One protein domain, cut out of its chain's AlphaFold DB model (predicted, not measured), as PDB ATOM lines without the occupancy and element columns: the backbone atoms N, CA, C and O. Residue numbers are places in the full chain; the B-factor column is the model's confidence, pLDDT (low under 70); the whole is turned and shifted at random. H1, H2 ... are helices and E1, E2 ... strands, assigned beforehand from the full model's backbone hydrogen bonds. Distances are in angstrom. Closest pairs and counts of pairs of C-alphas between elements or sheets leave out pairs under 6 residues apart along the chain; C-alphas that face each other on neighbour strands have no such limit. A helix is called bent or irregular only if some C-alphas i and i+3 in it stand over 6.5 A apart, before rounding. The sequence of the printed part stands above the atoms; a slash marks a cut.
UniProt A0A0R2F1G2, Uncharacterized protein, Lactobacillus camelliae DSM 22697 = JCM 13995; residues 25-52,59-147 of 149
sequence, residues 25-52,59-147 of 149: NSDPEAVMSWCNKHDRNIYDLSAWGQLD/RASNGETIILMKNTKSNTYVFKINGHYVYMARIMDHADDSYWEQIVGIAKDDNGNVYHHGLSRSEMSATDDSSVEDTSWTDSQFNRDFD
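What this domain is: This is residues 25 to 52 and 59 to 147 of the 149 residues of an uncharacterized protein of Lactobacillus camelliae DSM 22697 = JCM 13995 (UniProt A0A0R2F1G2). A strongly twisted sheet of six antiparallel strands curls round one helix, H1; the long E3 and E4 lie in the middle of the body, and H3 stands at H1's face of the sheet while H2 packs on the opposite face. The tight links beyond the two ends of E4 mark the longest axis. The printed part has 117 residues with three named helices and six named strands, in the order H1 E1 E2 E3 E4 E5 H2 E6 H3, and its class is mixed, helices and strands. The sheet is branched at E3. The whole is compact, with a radius of gyration of the C-alphas of 13.3 A, and rounded, spanning 38 by 32 by 28 A.

Where its parts are: Begin in the sheet with E3, residues 84 to 93, 26.6 A long, which bends by 51 degrees at residue 87. Find C-alpha 98 at (29.893, -39.398, -36.406); from there E4, residues 98 to 108, runs 30.6 A to C-alpha 108 at (14.996, -63.435, -48.178). The other strands are E1, residues 65 to 71, 19.0 A; E2, residues 79 to 81; E5, residues 114 to 118; and E6, residues 131 to 138, 20.1 A, which bends by 61 degrees at residue 135. H1, residues 28 to 38, begins at C-alpha 28 (18.309, -45.512, -55.208). H2 is residues 121 to 130, irregular, with C-alphas 126 and 129 7.4 A apart; H3 is residues 139 to 146.

How they stand to each other: E2, E3, E4 and E5 form a meander, each strand the antiparallel neighbour of the one before, in three hairpins. Look at N 89 and O 102, 2.8 A, between E3 and E4; N 105 and O 115, 2.7 A, between E4 and E5; and N 79 and O 86, 2.8 A, between E2 and E3. E1 and E2 lie on one side of E3, E4 on the other side. E1 is antiparallel to E3, with N 67 and O 90 at 2.7 A, and to E6, with N 66 and O 137 at 2.8 A. H1 is on the sheet; its closest C-alphas to E4 are Cys 35 and Val 104, 5.9 A. H3, on the same face, stands up from the sheet over E6 at a height of 6.8 A. H1 and H3 touch at Ser 33 and Phe 146, their closest C-alphas, 5.6 A, about perpendicular at 87 degrees. H2 is on the opposite face at a height of 8.2 A, and apart from H1 and H3. Every O i to N i+4 pair is within hydrogen-bond range in H1 and H3, and 4 of 6 in H2.

The domain as a whole: The farthest C-alphas are those of Ala 95 and Asp 110, 40.8 A apart. Residues 53 to 58 are not printed; C-alphas 52 and 59 are 18.6 A apart across this cut. Of the links printed whole, none is long. In this model pLDDT is under 70 at residues 41 to 52 and 59 to 63.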
ATOM      1  N   ASN A  25      18.766 -53.947 -57.262       87.31
ATOM      2  CA  ASN A  25      18.133 -52.753 -57.803       87.31
ATOM      3  C   ASN A  25      19.216 -51.730 -58.155       87.31
ATOM      4  O   ASN A  25      20.214 -51.602 -57.450       87.31
ATOM      5  N   SER A  26      19.021 -51.019 -59.261       88.50
ATOM      6  CA  SER A  26      19.908 -49.940 -59.716       88.50
ATOM      7  C   SER A  26      19.341 -48.547 -59.455       88.50
ATOM      8  O   SER A  26      19.964 -47.570 -59.851       88.50
ATOM      9  N   ASP A  27      18.153 -48.478 -58.867       94.50
ATOM     10  CA  ASP A  27      17.422 -47.256 -58.557       94.50
ATOM     11  C   ASP A  27      17.537 -46.982 -57.046       94.50
ATOM     12  O   ASP A  27      17.167 -47.874 -56.269       94.50
ATOM     13  N   PRO A  28      18.097 -45.834 -56.621       94.56
ATOM     14  CA  PRO A  28      18.309 -45.512 -55.208       94.56
ATOM     15  C   PRO A  28      17.041 -45.637 -54.360       94.56
ATOM     16  O   PRO A  28      17.066 -46.214 -53.273       94.56
ATOM     17  N   GLU A  29      15.921 -45.143 -54.876       93.56
ATOM     18  CA  GLU A  29      14.625 -45.120 -54.215       93.56
ATOM     19  C   GLU A  29      14.078 -46.538 -54.042       93.56
ATOM     20  O   GLU A  29      13.638 -46.904 -52.953       93.56
ATOM     21  N   ALA A  30      14.173 -47.388 -55.070       93.75
ATOM     22  CA  ALA A  30      13.811 -48.799 -54.950       93.75
ATOM     23  C   ALA A  30      14.713 -49.570 -53.968       93.75
ATOM     24  O   ALA A  30      14.243 -50.498 -53.302       93.75
ATOM     25  N   VAL A  31      16.003 -49.222 -53.880       94.38
ATOM     26  CA  VAL A  31      16.922 -49.809 -52.894       94.38
ATOM     27  C   VAL A  31      16.509 -49.409 -51.484       94.38
ATOM     28  O   VAL A  31      16.293 -50.284 -50.648       94.38
ATOM     29  N   MET A  32      16.346 -48.116 -51.219       92.00
ATOM     30  CA  MET A  32      16.017 -47.648 -49.875       92.00
ATOM     31  C   MET A  32      14.600 -48.016 -49.444       92.00
ATOM     32  O   MET A  32      14.402 -48.369 -48.285       92.00
ATOM     33  N   SER A  33      13.639 -48.067 -50.369       91.12
ATOM     34  CA  SER A  33      12.304 -48.614 -50.102       91.12
ATOM     35  C   SER A  33      12.366 -50.091 -49.688       91.12
ATOM     36  O   SER A  33      11.698 -50.496 -48.734       91.12
ATOM     37  N   TRP A  34      13.204 -50.904 -50.351       92.12
ATOM     38  CA  TRP A  34      13.444 -52.290 -49.934       92.12
ATOM     39  C   TRP A  34      14.059 -52.356 -48.536       92.12
ATOM     40  O   TRP A  34      13.578 -53.122 -47.700       92.12
ATOM     41  N   CYS A  35      15.095 -51.552 -48.285       91.12
ATOM     42  CA  CYS A  35      15.758 -51.491 -46.989       91.12
ATOM     43  C   CYS A  35      14.769 -51.122 -45.880       91.12
ATOM     44  O   CYS A  35      14.628 -51.898 -44.946       91.12
ATOM     45  N   ASN A  36      14.003 -50.036 -46.027       87.00
ATOM     46  CA  ASN A  36      13.042 -49.596 -45.011       87.00
ATOM     47  C   ASN A  36      11.930 -50.627 -44.756       87.00
ATOM     48  O   ASN A  36      11.521 -50.875 -43.624       87.00
ATOM     49  N   LYS A  37      11.449 -51.294 -45.811       88.44
ATOM     50  CA  LYS A  37      10.428 -52.343 -45.684       88.44
ATOM     51  C   LYS A  37      10.908 -53.543 -44.863       88.44
ATOM     52  O   LYS A  37      10.089 -54.210 -44.224       88.44
ATOM     53  N   HIS A  38      12.196 -53.863 -44.954       87.94
ATOM     54  CA  HIS A  38      12.790 -55.064 -44.367       87.94
ATOM     55  C   HIS A  38      13.634 -54.800 -43.121       87.94
ATOM     56  O   HIS A  38      13.906 -55.740 -42.381       87.94
ATOM     57  N   ASP A  39      13.945 -53.538 -42.858       82.38
ATOM     58  CA  ASP A  39      14.504 -53.021 -41.622       82.38
ATOM     59  C   ASP A  39      13.866 -51.650 -41.347       82.38
ATOM     60  O   ASP A  39      14.368 -50.603 -41.757       82.38
ATOM     61  N   ARG A  40      12.705 -51.672 -40.673       70.31
ATOM     62  CA  ARG A  40      11.918 -50.465 -40.343       70.31
ATOM     63  C   ARG A  40      12.654 -49.494 -39.416       70.31
ATOM     64  O   ARG A  40      12.185 -48.383 -39.207       70.31
ATOM     65  N   ASN A  41      13.787 -49.928 -38.870       63.16
ATOM     66  CA  ASN A  41      14.589 -49.201 -37.904       63.16
ATOM     67  C   ASN A  41      15.979 -48.891 -38.470       63.16
ATOM     68  O   ASN A  41      16.924 -48.726 -37.701       63.16
ATOM     69  N   ILE A  42      16.130 -48.797 -39.797       65.69
ATOM     70  CA  ILE A  42      17.430 -48.489 -40.411       65.69
ATOM     71  C   ILE A  42      18.035 -47.173 -39.888       65.69
ATOM     72  O   ILE A  42      19.255 -47.028 -39.852       65.69
ATOM     73  N   TYR A  43      17.185 -46.244 -39.435       58.84
ATOM     74  CA  TYR A  43      17.571 -44.997 -38.771       58.84
ATOM     75  C   TYR A  43      17.711 -45.131 -37.242       58.84
ATOM     76  O   TYR A  43      18.394 -44.333 -36.621       58.84
ATOM     77  N   ASP A  44      17.112 -46.138 -36.610       53.50
ATOM     78  CA  ASP A  44      16.903 -46.228 -35.155       53.50
ATOM     79  C   ASP A  44      18.093 -46.873 -34.398       53.50
ATOM     80  O   ASP A  44      17.930 -47.438 -33.313       53.50
ATOM     81  N   LEU A  45      19.308 -46.806 -34.955       49.06
ATOM     82  CA  LEU A  45      20.511 -47.463 -34.422       49.06
ATOM     83  C   LEU A  45      21.638 -46.452 -34.144       49.06
ATOM     84  O   LEU A  45      21.673 -45.384 -34.728       49.06
ATOM     85  N   SER A  46      22.524 -46.767 -33.196       43.66
ATOM     86  CA  SER A  46      23.377 -45.815 -32.466       43.66
ATOM     87  C   SER A  46      24.590 -45.252 -33.223       43.66
ATOM     88  O   SER A  46      25.399 -46.021 -33.750       43.66
ATOM     89  N   ALA A  47      24.792 -43.937 -33.083       39.53
ATOM     90  CA  ALA A  47      26.053 -43.214 -33.266       39.53
ATOM     91  C   ALA A  47      27.189 -43.730 -32.356       39.53
ATOM     92  O   ALA A  47      26.969 -44.399 -31.342       39.53
ATOM     93  N   TRP A  48      28.430 -43.439 -32.746       38.91
ATOM     94  CA  TRP A  48      29.673 -44.004 -32.215       38.91
ATOM     95  C   TRP A  48      29.824 -43.950 -30.686       38.91
ATOM     96  O   TRP A  48      30.097 -42.907 -30.100       38.91
ATOM     97  N   GLY A  49      29.802 -45.128 -30.054       35.94
ATOM     98  CA  GLY A  49      30.213 -45.288 -28.654       35.94
ATOM     99  C   GLY A  49      30.696 -46.680 -28.232       35.94
ATOM    100  O   GLY A  49      31.294 -46.792 -27.167       35.94
ATOM    101  N   GLN A  50      30.478 -47.744 -29.020       39.44
ATOM    102  CA  GLN A  50      30.682 -49.128 -28.547       39.44
ATOM    103  C   GLN A  50      31.133 -50.124 -29.627       39.44
ATOM    104  O   GLN A  50      30.687 -51.267 -29.670       39.44
ATOM    105  N   LEU A  51      32.066 -49.733 -30.495       48.59
ATOM    106  CA  LEU A  51      32.587 -50.629 -31.542       48.59
ATOM    107  C   LEU A  51      33.589 -51.697 -31.039       48.59
ATOM    108  O   LEU A  51      34.266 -52.294 -31.868       48.59
ATOM    109  N   ASP A  52      33.664 -51.961 -29.726       45.56
ATOM    110  CA  ASP A  52      34.440 -53.083 -29.150       45.56
ATOM    111  C   ASP A  52      33.848 -53.696 -27.856       45.56
ATOM    112  O   ASP A  52      34.211 -54.812 -27.487       45.56
ATOM    113  N   ARG A  59      19.465 -44.094 -29.944       45.31
ATOM    114  CA  ARG A  59      18.525 -43.636 -30.973       45.31
ATOM    115  C   ARG A  59      19.139 -42.479 -31.759       45.31
ATOM    116  O   ARG A  59      19.689 -41.579 -31.126       45.31
ATOM    117  N   ALA A  60      18.986 -42.481 -33.080       49.75
ATOM    118  CA  ALA A  60      19.185 -41.297 -33.909       49.75
ATOM    119  C   ALA A  60      18.374 -40.099 -33.358       49.75
ATOM    120  O   ALA A  60      17.203 -40.227 -32.981       49.75
ATOM    121  N   SER A  61      19.026 -38.951 -33.220       55.28
ATOM    122  CA  SER A  61      18.475 -37.669 -32.811       55.28
ATOM    123  C   SER A  61      18.041 -36.837 -34.018       55.28
ATOM    124  O   SER A  61      18.844 -36.546 -34.882       55.28
ATOM    125  N   ASN A  62      16.797 -36.349 -34.038       55.91
ATOM    126  CA  ASN A  62      16.239 -35.515 -35.117       55.91
ATOM    127  C   ASN A  62      17.267 -34.577 -35.807       55.91
ATOM    128  O   ASN A  62      17.514 -33.466 -35.327       55.91
ATOM    129  N   GLY A  63      17.829 -35.007 -36.942       67.38
ATOM    130  CA  GLY A  63      18.905 -34.270 -37.611       67.38
ATOM    131  C   GLY A  63      19.833 -35.100 -38.500       67.38
ATOM    132  O   GLY A  63      20.595 -34.502 -39.262       67.38
ATOM    133  N   GLU A  64      19.768 -36.434 -38.462       80.06
ATOM    134  CA  GLU A  64      20.641 -37.270 -39.284       80.06
ATOM    135  C   GLU A  64      20.339 -37.192 -40.777       80.06
ATOM    136  O   GLU A  64      19.233 -36.885 -41.245       80.06
ATOM    137  N   THR A  65      21.371 -37.537 -41.539       87.12
ATOM    138  CA  THR A  65      21.264 -37.821 -42.963       87.12
ATOM    139  C   THR A  65      21.463 -39.309 -43.205       87.12
ATOM    140  O   THR A  65      22.498 -39.867 -42.852       87.12
ATOM    141  N   ILE A  66      20.480 -39.938 -43.845       89.31
ATOM    142  CA  ILE A  66      20.563 -41.305 -44.349       89.31
ATOM    143  C   ILE A  66      21.142 -41.234 -45.760       89.31
ATOM    144  O   ILE A  66      20.626 -40.511 -46.608       89.31
ATOM    145  N   ILE A  67      22.208 -41.975 -46.023       92.94
ATOM    146  CA  ILE A  67      22.988 -41.929 -47.259       92.94
ATOM    147  C   ILE A  67      23.084 -43.347 -47.819       92.94
ATOM    148  O   ILE A  67      23.596 -44.253 -47.166       92.94
ATOM    149  N   LEU A  68      22.615 -43.561 -49.044       95.44
ATOM    150  CA  LEU A  68      22.806 -44.824 -49.746       95.44
ATOM    151  C   LEU A  68      24.253 -44.935 -50.231       95.44
ATOM    152  O   LEU A  68      24.759 -44.054 -50.928       95.44
ATOM    153  N   MET A  69      24.894 -46.058 -49.918       96.56
ATOM    154  CA  MET A  69      26.266 -46.334 -50.323       96.56
ATOM    155  C   MET A  69      26.296 -47.131 -51.625       96.56
ATOM    156  O   MET A  69      25.561 -48.102 -51.813       96.56
ATOM    157  N   LYS A  70      27.204 -46.757 -52.526       96.56
ATOM    158  CA  LYS A  70      27.418 -47.412 -53.814       96.56
ATOM    159  C   LYS A  70      28.758 -48.125 -53.853       96.56
ATOM    160  O   LYS A  70      29.792 -47.575 -53.486       96.56
ATOM    161  N   ASN A  71      28.745 -49.354 -54.353       95.44
ATOM    162  CA  ASN A  71      29.942 -50.151 -54.540       95.44
ATOM    163  C   ASN A  71      30.661 -49.724 -55.826       95.44
ATOM    164  O   ASN A  71      30.199 -49.985 -56.941       95.44
ATOM    165  N   THR A  72      31.821 -49.090 -55.681       94.12
ATOM    166  CA  THR A  72      32.609 -48.566 -56.807       94.12
ATOM    167  C   THR A  72      33.259 -49.674 -57.637       94.12
ATOM    168  O   THR A  72      33.477 -49.497 -58.837       94.12
ATOM    169  N   LYS A  73      33.514 -50.853 -57.049       91.00
ATOM    170  CA  LYS A  73      34.119 -52.001 -57.752       91.00
ATOM    171  C   LYS A  73      33.140 -52.660 -58.725       91.00
ATOM    172  O   LYS A  73      33.546 -53.096 -59.804       91.00
ATOM    173  N   SER A  74      31.862 -52.760 -58.352       89.12
ATOM    174  CA  SER A  74      30.807 -53.355 -59.188       89.12
ATOM    175  C   SER A  74      29.966 -52.328 -59.945       89.12
ATOM    176  O   SER A  74      29.285 -52.709 -60.897       89.12
ATOM    177  N   ASN A  75      30.026 -51.048 -59.561       90.94
ATOM    178  CA  ASN A  75      29.120 -49.988 -60.011       90.94
ATOM    179  C   ASN A  75      27.637 -50.345 -59.766       90.94
ATOM    180  O   ASN A  75      26.783 -50.146 -60.631       90.94
ATOM    181  N   THR A  76      27.348 -50.920 -58.596       94.06
ATOM    182  CA  THR A  76      26.002 -51.290 -58.116       94.06
ATOM    183  C   THR A  76      25.850 -50.888 -56.648       94.06
ATOM    184  O   THR A  76      26.831 -50.508 -56.019       94.06
ATOM    185  N   TYR A  77      24.658 -51.020 -56.069       96.38
ATOM    186  CA  TYR A  77      24.453 -50.838 -54.620       96.38
ATOM    187  C   TYR A  77      24.749 -52.097 -53.796       96.38
ATOM    188  O   TYR A  77      24.541 -52.116 -52.589       96.38
ATOM    189  N   VAL A  78      25.205 -53.175 -54.441       95.62
ATOM    190  CA  VAL A  78      25.363 -54.478 -53.792       95.62
ATOM    191  C   VAL A  78      26.788 -54.663 -53.287       95.62
ATOM    192  O   VAL A  78      27.753 -54.659 -54.058       95.62
ATOM    193  N   PHE A  79      26.904 -54.918 -51.991       93.94
ATOM    194  CA  PHE A  79      28.125 -55.325 -51.308       93.94
ATOM    195  C   PHE A  79      28.063 -56.811 -50.963       93.94
ATOM    196  O   PHE A  79      26.989 -57.416 -50.932       93.94
ATOM    197  N   LYS A  80      29.228 -57.419 -50.720       92.81
ATOM    198  CA  LYS A  80      29.326 -58.771 -50.164       92.81
ATOM    199  C   LYS A  80      30.026 -58.692 -48.815       92.81
ATOM    200  O   LYS A  80      31.241 -58.524 -48.782       92.81
ATOM    201  N   ILE A  81      29.262 -58.814 -47.736       90.81
ATOM    202  CA  ILE A  81      29.723 -58.641 -46.351       90.81
ATOM    203  C   ILE A  81      29.187 -59.820 -45.538       90.81
ATOM    204  O   ILE A  81      28.050 -60.240 -45.738       90.81
ATOM    205  N   ASN A  82      30.024 -60.425 -44.693       88.69
ATOM    206  CA  ASN A  82      29.684 -61.605 -43.878       88.69
ATOM    207  C   ASN A  82      29.076 -62.781 -44.662       88.69
ATOM    208  O   ASN A  82      28.279 -63.553 -44.147       88.69
ATOM    209  N   GLY A  83      29.446 -62.926 -45.938       89.88
ATOM    210  CA  GLY A  83      28.896 -63.964 -46.815       89.88
ATOM    211  C   GLY A  83      27.524 -63.640 -47.421       89.88
ATOM    212  O   GLY A  83      27.072 -64.393 -48.281       89.88
ATOM    213  N   HIS A  84      26.914 -62.507 -47.069       92.81
ATOM    214  CA  HIS A  84      25.628 -62.047 -47.589       92.81
ATOM    215  C   HIS A  84      25.809 -60.976 -48.668       92.81
ATOM    216  O   HIS A  84      26.735 -60.166 -48.615       92.81
ATOM    217  N   TYR A  85      24.912 -60.969 -49.658       94.75
ATOM    218  CA  TYR A  85      24.777 -59.847 -50.585       94.75
ATOM    219  C   TYR A  85      23.800 -58.835 -50.000       94.75
ATOM    220  O   TYR A  85      22.659 -59.190 -49.694       94.75
ATOM    221  N   VAL A  86      24.248 -57.593 -49.850       94.81
ATOM    222  CA  VAL A  86      23.540 -56.574 -49.072       94.81
ATOM    223  C   VAL A  86      23.555 -55.218 -49.767       94.81
ATOM    224  O   VAL A  86      24.490 -54.911 -50.507       94.81
ATOM    225  N   TYR A  87      22.529 -54.415 -49.515       95.88
ATOM    226  CA  TYR A  87      22.574 -52.965 -49.666       95.88
ATOM    227  C   TYR A  87      23.131 -52.348 -48.390       95.88
ATOM    228  O   TYR A  87      22.987 -52.939 -47.324       95.88
ATOM    229  N   MET A  88      23.759 -51.182 -48.504       94.31
ATOM    230  CA  MET A  88      24.404 -50.502 -47.386       94.31
ATOM    231  C   MET A  88      23.944 -49.052 -47.320       94.31
ATOM    232  O   MET A  88      23.983 -48.348 -48.329       94.31
ATOM    233  N   ALA A  89      23.518 -48.616 -46.142       92.50
ATOM    234  CA  ALA A  89      23.169 -47.237 -45.848       92.50
ATOM    235  C   ALA A  89      24.083 -46.717 -44.740       92.50
ATOM    236  O   ALA A  89      24.286 -47.396 -43.736       92.50
ATOM    237  N   ARG A  90      24.622 -45.517 -44.924       90.25
ATOM    238  CA  ARG A  90      25.327 -44.758 -43.900       90.25
ATOM    239  C   ARG A  90      24.356 -43.779 -43.265       90.25
ATOM    240  O   ARG A  90      23.596 -43.126 -43.970       90.25
ATOM    241  N   ILE A  91      24.396 -43.662 -41.953       87.25
ATOM    242  CA  ILE A  91      23.626 -42.674 -41.217       87.25
ATOM    243  C   ILE A  91      24.637 -41.747 -40.559       87.25
ATOM    244  O   ILE A  91      25.513 -42.209 -39.833       87.25
ATOM    245  N   MET A  92      24.561 -40.468 -40.911       85.19
ATOM    246  CA  MET A  92      25.472 -39.416 -40.469       85.19
ATOM    247  C   MET A  92      24.778 -38.548 -39.423       85.19
ATOM    248  O   MET A  92      23.749 -37.938 -39.734       85.19
ATOM    249  N   ASP A  93      25.364 -38.463 -38.231       81.31
ATOM    250  CA  ASP A  93      24.988 -37.523 -37.183       81.31
ATOM    251  C   ASP A  93      25.843 -36.254 -37.294       81.31
ATOM    252  O   ASP A  93      27.052 -36.237 -37.062       81.31
ATOM    253  N   HIS A  94      25.188 -35.156 -37.665       79.81
ATOM    254  CA  HIS A  94      25.840 -33.856 -37.831       79.81
ATOM    255  C   HIS A  94      26.128 -33.148 -36.502       79.81
ATOM    256  O   HIS A  94      26.804 -32.117 -36.505       79.81
ATOM    257  N   ALA A  95      25.608 -33.642 -35.374       77.62
ATOM    258  CA  ALA A  95      25.864 -33.052 -34.066       77.62
ATOM    259  C   ALA A  95      27.322 -33.251 -33.625       77.62
ATOM    260  O   ALA A  95      27.898 -32.353 -33.004       77.62
ATOM    261  N   ASP A  96      27.920 -34.398 -33.961       74.88
ATOM    262  CA  ASP A  96      29.291 -34.762 -33.597       74.88
ATOM    263  C   ASP A  96      30.152 -35.286 -34.765       74.88
ATOM    264  O   ASP A  96      31.294 -35.689 -34.536       74.88
ATOM    265  N   ASP A  97      29.648 -35.204 -36.004       76.19
ATOM    266  CA  ASP A  97      30.310 -35.676 -37.235       76.19
ATOM    267  C   ASP A  97      30.628 -37.184 -37.192       76.19
ATOM    268  O   ASP A  97      31.616 -37.666 -37.758       76.19
ATOM    269  N   SER A  98      29.801 -37.945 -36.471       77.50
ATOM    270  CA  SER A  98      29.893 -39.398 -36.406       77.50
ATOM    271  C   SER A  98      28.961 -40.061 -37.419       77.50
ATOM    272  O   SER A  98      27.948 -39.508 -37.839       77.50
ATOM    273  N   TYR A  99      29.299 -41.282 -37.834       82.12
ATOM    274  CA  TYR A  99      28.453 -42.043 -38.749       82.12
ATOM    275  C   TYR A  99      28.490 -43.532 -38.457       82.12
ATOM    276  O   TYR A  99      29.506 -44.061 -38.023       82.12
ATOM    277  N   TRP A 100      27.425 -44.247 -38.772       83.31
ATOM    278  CA  TRP A 100      27.412 -45.708 -38.741       83.31
ATOM    279  C   TRP A 100      26.832 -46.251 -40.034       83.31
ATOM    280  O   TRP A 100      26.158 -45.541 -40.779       83.31
ATOM    281  N   GLU A 101      27.116 -47.516 -40.318       87.50
ATOM    282  CA  GLU A 101      26.656 -48.171 -41.535       87.50
ATOM    283  C   GLU A 101      25.785 -49.373 -41.192       87.50
ATOM    284  O   GLU A 101      26.132 -50.209 -40.358       87.50
ATOM    285  N   GLN A 102      24.636 -49.447 -41.848       87.06
ATOM    286  CA  GLN A 102      23.678 -50.536 -41.753       87.06
ATOM    287  C   GLN A 102      23.616 -51.264 -43.081       87.06
ATOM    288  O   GLN A 102      23.659 -50.648 -44.149       87.06
ATOM    289  N   ILE A 103      23.489 -52.585 -43.015       90.75
ATOM    290  CA  ILE A 103      23.365 -53.424 -44.198       90.75
ATOM    291  C   ILE A 103      22.087 -54.247 -44.165       90.75
ATOM    292  O   ILE A 103      21.753 -54.847 -43.149       90.75
ATOM    293  N   VAL A 104      21.400 -54.316 -45.305       92.25
ATOM    294  CA  VAL A 104      20.170 -55.097 -45.485       92.25
ATOM    295  C   VAL A 104      20.343 -56.048 -46.662       92.25
ATOM    296  O   VAL A 104      20.739 -55.660 -47.759       92.25
ATOM    297  N   GLY A 105      20.041 -57.320 -46.441       94.25
ATOM    298  CA  GLY A 105      20.093 -58.384 -47.429       94.25
ATOM    299  C   GLY A 105      19.217 -58.078 -48.635       94.25
ATOM    300  O   GLY A 105      18.069 -57.655 -48.510       94.25
ATOM    301  N   ILE A 106      19.741 -58.347 -49.829       94.81
ATOM    302  CA  ILE A 106      18.996 -58.116 -51.078       94.81
ATOM    303  C   ILE A 106      17.942 -59.199 -51.363       94.81
ATOM    304  O   ILE A 106      17.244 -59.139 -52.373       94.81
ATOM    305  N   ALA A 107      17.882 -60.238 -50.527       92.19
ATOM    306  CA  ALA A 107      17.010 -61.389 -50.686       92.19
ATOM    307  C   ALA A 107      16.605 -61.955 -49.322       92.19
ATOM    308  O   ALA A 107      17.310 -61.784 -48.325       92.19
ATOM    309  N   LYS A 108      15.472 -62.657 -49.319       92.31
ATOM    310  CA  LYS A 108      14.996 -63.435 -48.178       92.31
ATOM    311  C   LYS A 108      15.703 -64.788 -48.115       92.31
ATOM    312  O   LYS A 108      16.036 -65.348 -49.160       92.31
ATOM    313  N   ASP A 109      15.892 -65.304 -46.909       91.00
ATOM    314  CA  ASP A 109      16.250 -66.697 -46.668       91.00
ATOM    315  C   ASP A 109      15.057 -67.636 -46.946       91.00
ATOM    316  O   ASP A 109      13.944 -67.194 -47.254       91.00
ATOM    317  N   ASP A 110      15.281 -68.944 -46.812       92.31
ATOM    318  CA  ASP A 110      14.252 -69.972 -47.032       92.31
ATOM    319  C   ASP A 110      13.062 -69.862 -46.058       92.31
ATOM    320  O   ASP A 110      11.977 -70.373 -46.338       92.31
ATOM    321  N   ASN A 111      13.241 -69.167 -44.931       92.62
ATOM    322  CA  ASN A 111      12.205 -68.912 -43.932       92.62
ATOM    323  C   ASN A 111      11.478 -67.574 -44.167       92.62
ATOM    324  O   ASN A 111      10.548 -67.239 -43.435       92.62
ATOM    325  N   GLY A 112      11.878 -66.808 -45.185       90.62
ATOM    326  CA  GLY A 112      11.304 -65.510 -45.511       90.62
ATOM    327  C   GLY A 112      11.912 -64.321 -44.756       90.62
ATOM    328  O   GLY A 112      11.411 -63.205 -44.936       90.62
ATOM    329  N   ASN A 113      12.967 -64.524 -43.963       91.62
ATOM    330  CA  ASN A 113      13.661 -63.469 -43.223       91.62
ATOM    331  C   ASN A 113      14.699 -62.775 -44.103       91.62
ATOM    332  O   ASN A 113      15.315 -63.398 -44.963       91.62
ATOM    333  N   VAL A 114      14.928 -61.486 -43.873       91.69
ATOM    334  CA  VAL A 114      15.991 -60.730 -44.544       91.69
ATOM    335  C   VAL A 114      17.136 -60.537 -43.559       91.69
ATOM    336  O   VAL A 114      16.907 -60.169 -42.413       91.69
ATOM    337  N   TYR A 115      18.363 -60.817 -43.998       90.31
ATOM    338  CA  TYR A 115      19.556 -60.533 -43.201       90.31
ATOM    339  C   TYR A 115      19.690 -59.023 -43.002       90.31
ATOM    340  O   TYR A 115      19.575 -58.279 -43.969       90.31
ATOM    341  N   HIS A 116      19.964 -58.567 -41.789       89.00
ATOM    342  CA  HIS A 116      20.225 -57.164 -41.502       89.00
ATOM    343  C   HIS A 116      21.253 -57.070 -40.373       89.00
ATOM    344  O   HIS A 116      21.287 -57.945 -39.504       89.00
ATOM    345  N   HIS A 117      22.159 -56.096 -40.444       86.38
ATOM    346  CA  HIS A 117      23.299 -55.998 -39.526       86.38
ATOM    347  C   HIS A 117      23.889 -54.588 -39.518       86.38
ATOM    348  O   HIS A 117      24.075 -53.994 -40.579       86.38
ATOM    349  N   GLY A 118      24.244 -54.089 -38.336       84.56
ATOM    350  CA  GLY A 118      25.032 -52.866 -38.191       84.56
ATOM    351  C   GLY A 118      26.517 -53.184 -38.249       84.56
ATOM    352  O   GLY A 118      26.985 -54.054 -37.516       84.56
ATOM    353  N   LEU A 119      27.260 -52.494 -39.111       83.75
ATOM    354  CA  LEU A 119      28.679 -52.761 -39.300       83.75
ATOM    355  C   LEU A 119      29.500 -52.322 -38.083       83.75
ATOM    356  O   LEU A 119      29.410 -51.191 -37.604       83.75
ATOM    357  N   SER A 120      30.367 -53.217 -37.621       82.06
ATOM    358  CA  SER A 120      31.460 -52.884 -36.713       82.06
ATOM    359  C   SER A 120      32.517 -52.021 -37.413       82.06
ATOM    360  O   SER A 120      32.572 -51.932 -38.642       82.06
ATOM    361  N   ARG A 121      33.437 -51.429 -36.639       81.19
ATOM    362  CA  ARG A 121      34.532 -50.619 -37.199       81.19
ATOM    363  C   ARG A 121      35.370 -51.386 -38.219       81.19
ATOM    364  O   ARG A 121      35.738 -50.837 -39.252       81.19
ATOM    365  N   SER A 122      35.693 -52.640 -37.911       82.81
ATOM    366  CA  SER A 122      36.525 -53.471 -38.781       82.81
ATOM    367  C   SER A 122      35.810 -53.829 -40.087       82.81
ATOM    368  O   SER A 122      36.456 -53.889 -41.131       82.81
ATOM    369  N   GLU A 123      34.489 -54.006 -40.044       86.62
ATOM    370  CA  GLU A 123      33.661 -54.256 -41.225       86.62
ATOM    371  C   GLU A 123      33.530 -53.008 -42.105       86.62
ATOM    372  O   GLU A 123      33.748 -53.123 -43.309       86.62
ATOM    373  N   MET A 124      33.277 -51.827 -41.520       87.12
ATOM    374  CA  MET A 124      33.257 -50.550 -42.258       87.12
ATOM    375  C   MET A 124      34.597 -50.299 -42.965       87.12
ATOM    376  O   MET A 124      34.654 -50.091 -44.177       87.12
ATOM    377  N   SER A 125      35.713 -50.461 -42.241       87.00
ATOM    378  CA  SER A 125      37.053 -50.312 -42.825       87.00
ATOM    379  C   SER A 125      37.349 -51.303 -43.955       87.00
ATOM    380  O   SER A 125      38.167 -51.015 -44.827       87.00
ATOM    381  N   ALA A 126      36.703 -52.472 -43.980       87.06
ATOM    382  CA  ALA A 126      36.869 -53.433 -45.068       87.06
ATOM    383  C   ALA A 126      36.153 -53.001 -46.362       87.06
ATOM    384  O   ALA A 126      36.492 -53.493 -47.446       87.06
ATOM    385  N   THR A 127      35.170 -52.101 -46.265       87.56
ATOM    386  CA  THR A 127      34.372 -51.621 -47.398       87.56
ATOM    387  C   THR A 127      34.731 -50.220 -47.869       87.56
ATOM    388  O   THR A 127      34.454 -49.934 -49.038       87.56
ATOM    389  N   ASP A 128      35.400 -49.411 -47.041       88.12
ATOM    390  CA  ASP A 128      35.785 -48.015 -47.313       88.12
ATOM    391  C   ASP A 128      36.382 -47.811 -48.716       88.12
ATOM    392  O   ASP A 128      35.827 -47.059 -49.516       88.12
ATOM    393  N   ASP A 129      37.417 -48.575 -49.089       91.31
ATOM    394  CA  ASP A 129      38.097 -48.477 -50.399       91.31
ATOM    395  C   ASP A 129      37.193 -48.772 -51.613       91.31
ATOM    396  O   ASP A 129      37.586 -48.599 -52.771       91.31
ATOM    397  N   SER A 130      36.000 -49.313 -51.377       91.56
ATOM    398  CA  SER A 130      35.047 -49.716 -52.410       91.56
ATOM    399  C   SER A 130      33.662 -49.117 -52.252       91.56
ATOM    400  O   SER A 130      32.767 -49.500 -53.003       91.56
ATOM    401  N   SER A 131      33.480 -48.198 -51.312       95.06
ATOM    402  CA  SER A 131      32.203 -47.545 -51.060       95.06
ATOM    403  C   SER A 131      32.303 -46.058 -51.385       95.06
ATOM    404  O   SER A 131      33.339 -45.428 -51.185       95.06
ATOM    405  N   VAL A 132      31.237 -45.503 -51.948       96.88
ATOM    406  CA  VAL A 132      31.076 -44.060 -52.126       96.88
ATOM    407  C   VAL A 132      29.644 -43.691 -51.778       96.88
ATOM    408  O   VAL A 132      28.727 -44.474 -52.027       96.88
ATOM    409  N   GLU A 133      29.460 -42.515 -51.200       96.50
ATOM    410  CA  GLU A 133      28.141 -41.934 -50.965       96.50
ATOM    411  C   GLU A 133      27.453 -41.637 -52.307       96.50
ATOM    412  O   GLU A 133      28.100 -41.183 -53.256       96.50
ATOM    413  N   ASP A 134      26.156 -41.929 -52.407       96.19
ATOM    414  CA  ASP A 134      25.354 -41.645 -53.599       96.19
ATOM    415  C   ASP A 134      24.186 -40.705 -53.268       96.19
ATOM    416  O   ASP A 134      24.368 -39.493 -53.171       96.19
ATOM    417  N   THR A 135      22.981 -41.245 -53.074       95.88
ATOM    418  CA  THR A 135      21.777 -40.462 -52.763       95.88
ATOM    419  C   THR A 135      21.583 -40.355 -51.258       95.88
ATOM    420  O   THR A 135      21.854 -41.315 -50.537       95.88
ATOM    421  N   SER A 136      21.100 -39.208 -50.784       93.62
ATOM    422  CA  SER A 136      20.859 -38.967 -49.367       93.62
ATOM    423  C   SER A 136      19.492 -38.348 -49.084       93.62
ATOM    424  O   SER A 136      18.901 -37.675 -49.930       93.62
ATOM    425  N   TRP A 137      19.010 -38.580 -47.867       90.50
ATOM    426  CA  TRP A 137      17.751 -38.080 -47.335       90.50
ATOM    427  C   TRP A 137      17.989 -37.552 -45.927       90.50
ATOM    428  O   TRP A 137      18.690 -38.180 -45.134       90.50
ATOM    429  N   THR A 138      17.368 -36.430 -45.580       87.00
ATOM    430  CA  THR A 138      17.175 -36.104 -44.162       87.00
ATOM    431  C   THR A 138      16.213 -37.116 -43.544       87.00
ATOM    432  O   THR A 138      15.358 -37.645 -44.255       87.00
ATOM    433  N   ASP A 139      16.268 -37.321 -42.229       78.69
ATOM    434  CA  ASP A 139      15.293 -38.162 -41.508       78.69
ATOM    435  C   ASP A 139      13.832 -37.862 -41.916       78.69
ATOM    436  O   ASP A 139      13.074 -38.739 -42.327       78.69
ATOM    437  N   SER A 140      13.459 -36.581 -41.953       81.25
ATOM    438  CA  SER A 140      12.112 -36.157 -42.356       81.25
ATOM    439  C   SER A 140      11.743 -36.488 -43.809       81.25
ATOM    440  O   SER A 140      10.574 -36.745 -44.099       81.25
ATOM    441  N   GLN A 141      12.705 -36.457 -44.736       86.94
ATOM    442  CA  GLN A 141      12.479 -36.855 -46.125       86.94
ATOM    443  C   GLN A 141      12.365 -38.370 -46.223       86.94
ATOM    444  O   GLN A 141      11.442 -38.861 -46.861       86.94
ATOM    445  N   PHE A 142      13.258 -39.087 -45.548       85.88
ATOM    446  CA  PHE A 142      13.290 -40.538 -45.537       85.88
ATOM    447  C   PHE A 142      11.977 -41.124 -45.015       85.88
ATOM    448  O   PHE A 142      11.347 -41.930 -45.698       85.88
ATOM    449  N   ASN A 143      11.507 -40.636 -43.865       81.00
ATOM    450  CA  ASN A 143      10.238 -41.066 -43.288       81.00
ATOM    451  C   ASN A 143       9.068 -40.719 -44.217       81.00
ATOM    452  O   ASN A 143       8.264 -41.575 -44.553       81.00
ATOM    453  N   ARG A 144       8.999 -39.495 -44.749       84.38
ATOM    454  CA  ARG A 144       7.928 -39.134 -45.694       84.38
ATOM    455  C   ARG A 144       7.900 -40.030 -46.941       84.38
ATOM    456  O   ARG A 144       6.817 -40.340 -47.434       84.38
ATOM    457  N   ASP A 145       9.066 -40.377 -47.477       84.88
ATOM    458  CA  ASP A 145       9.181 -41.032 -48.779       84.88
ATOM    459  C   ASP A 145       9.099 -42.570 -48.669       84.88
ATOM    460  O   ASP A 145       8.692 -43.228 -49.631       84.88
ATOM    461  N   PHE A 146       9.436 -43.150 -47.508       84.62
ATOM    462  CA  PHE A 146       9.524 -44.605 -47.322       84.62
ATOM    463  C   PHE A 146       8.756 -45.167 -46.116       84.62
ATOM    464  O   PHE A 146       8.484 -46.373 -46.121       84.62
ATOM    465  N   ASP A 147       8.393 -44.356 -45.118       73.00
ATOM    466  CA  ASP A 147       7.548 -44.749 -43.977       73.00
ATOM    467  C   ASP A 147       6.069 -44.628 -44.372       73.00
ATOM    468  O   ASP A 147       5.341 -43.709 -43.996       73.00
TER     469      ASP A 147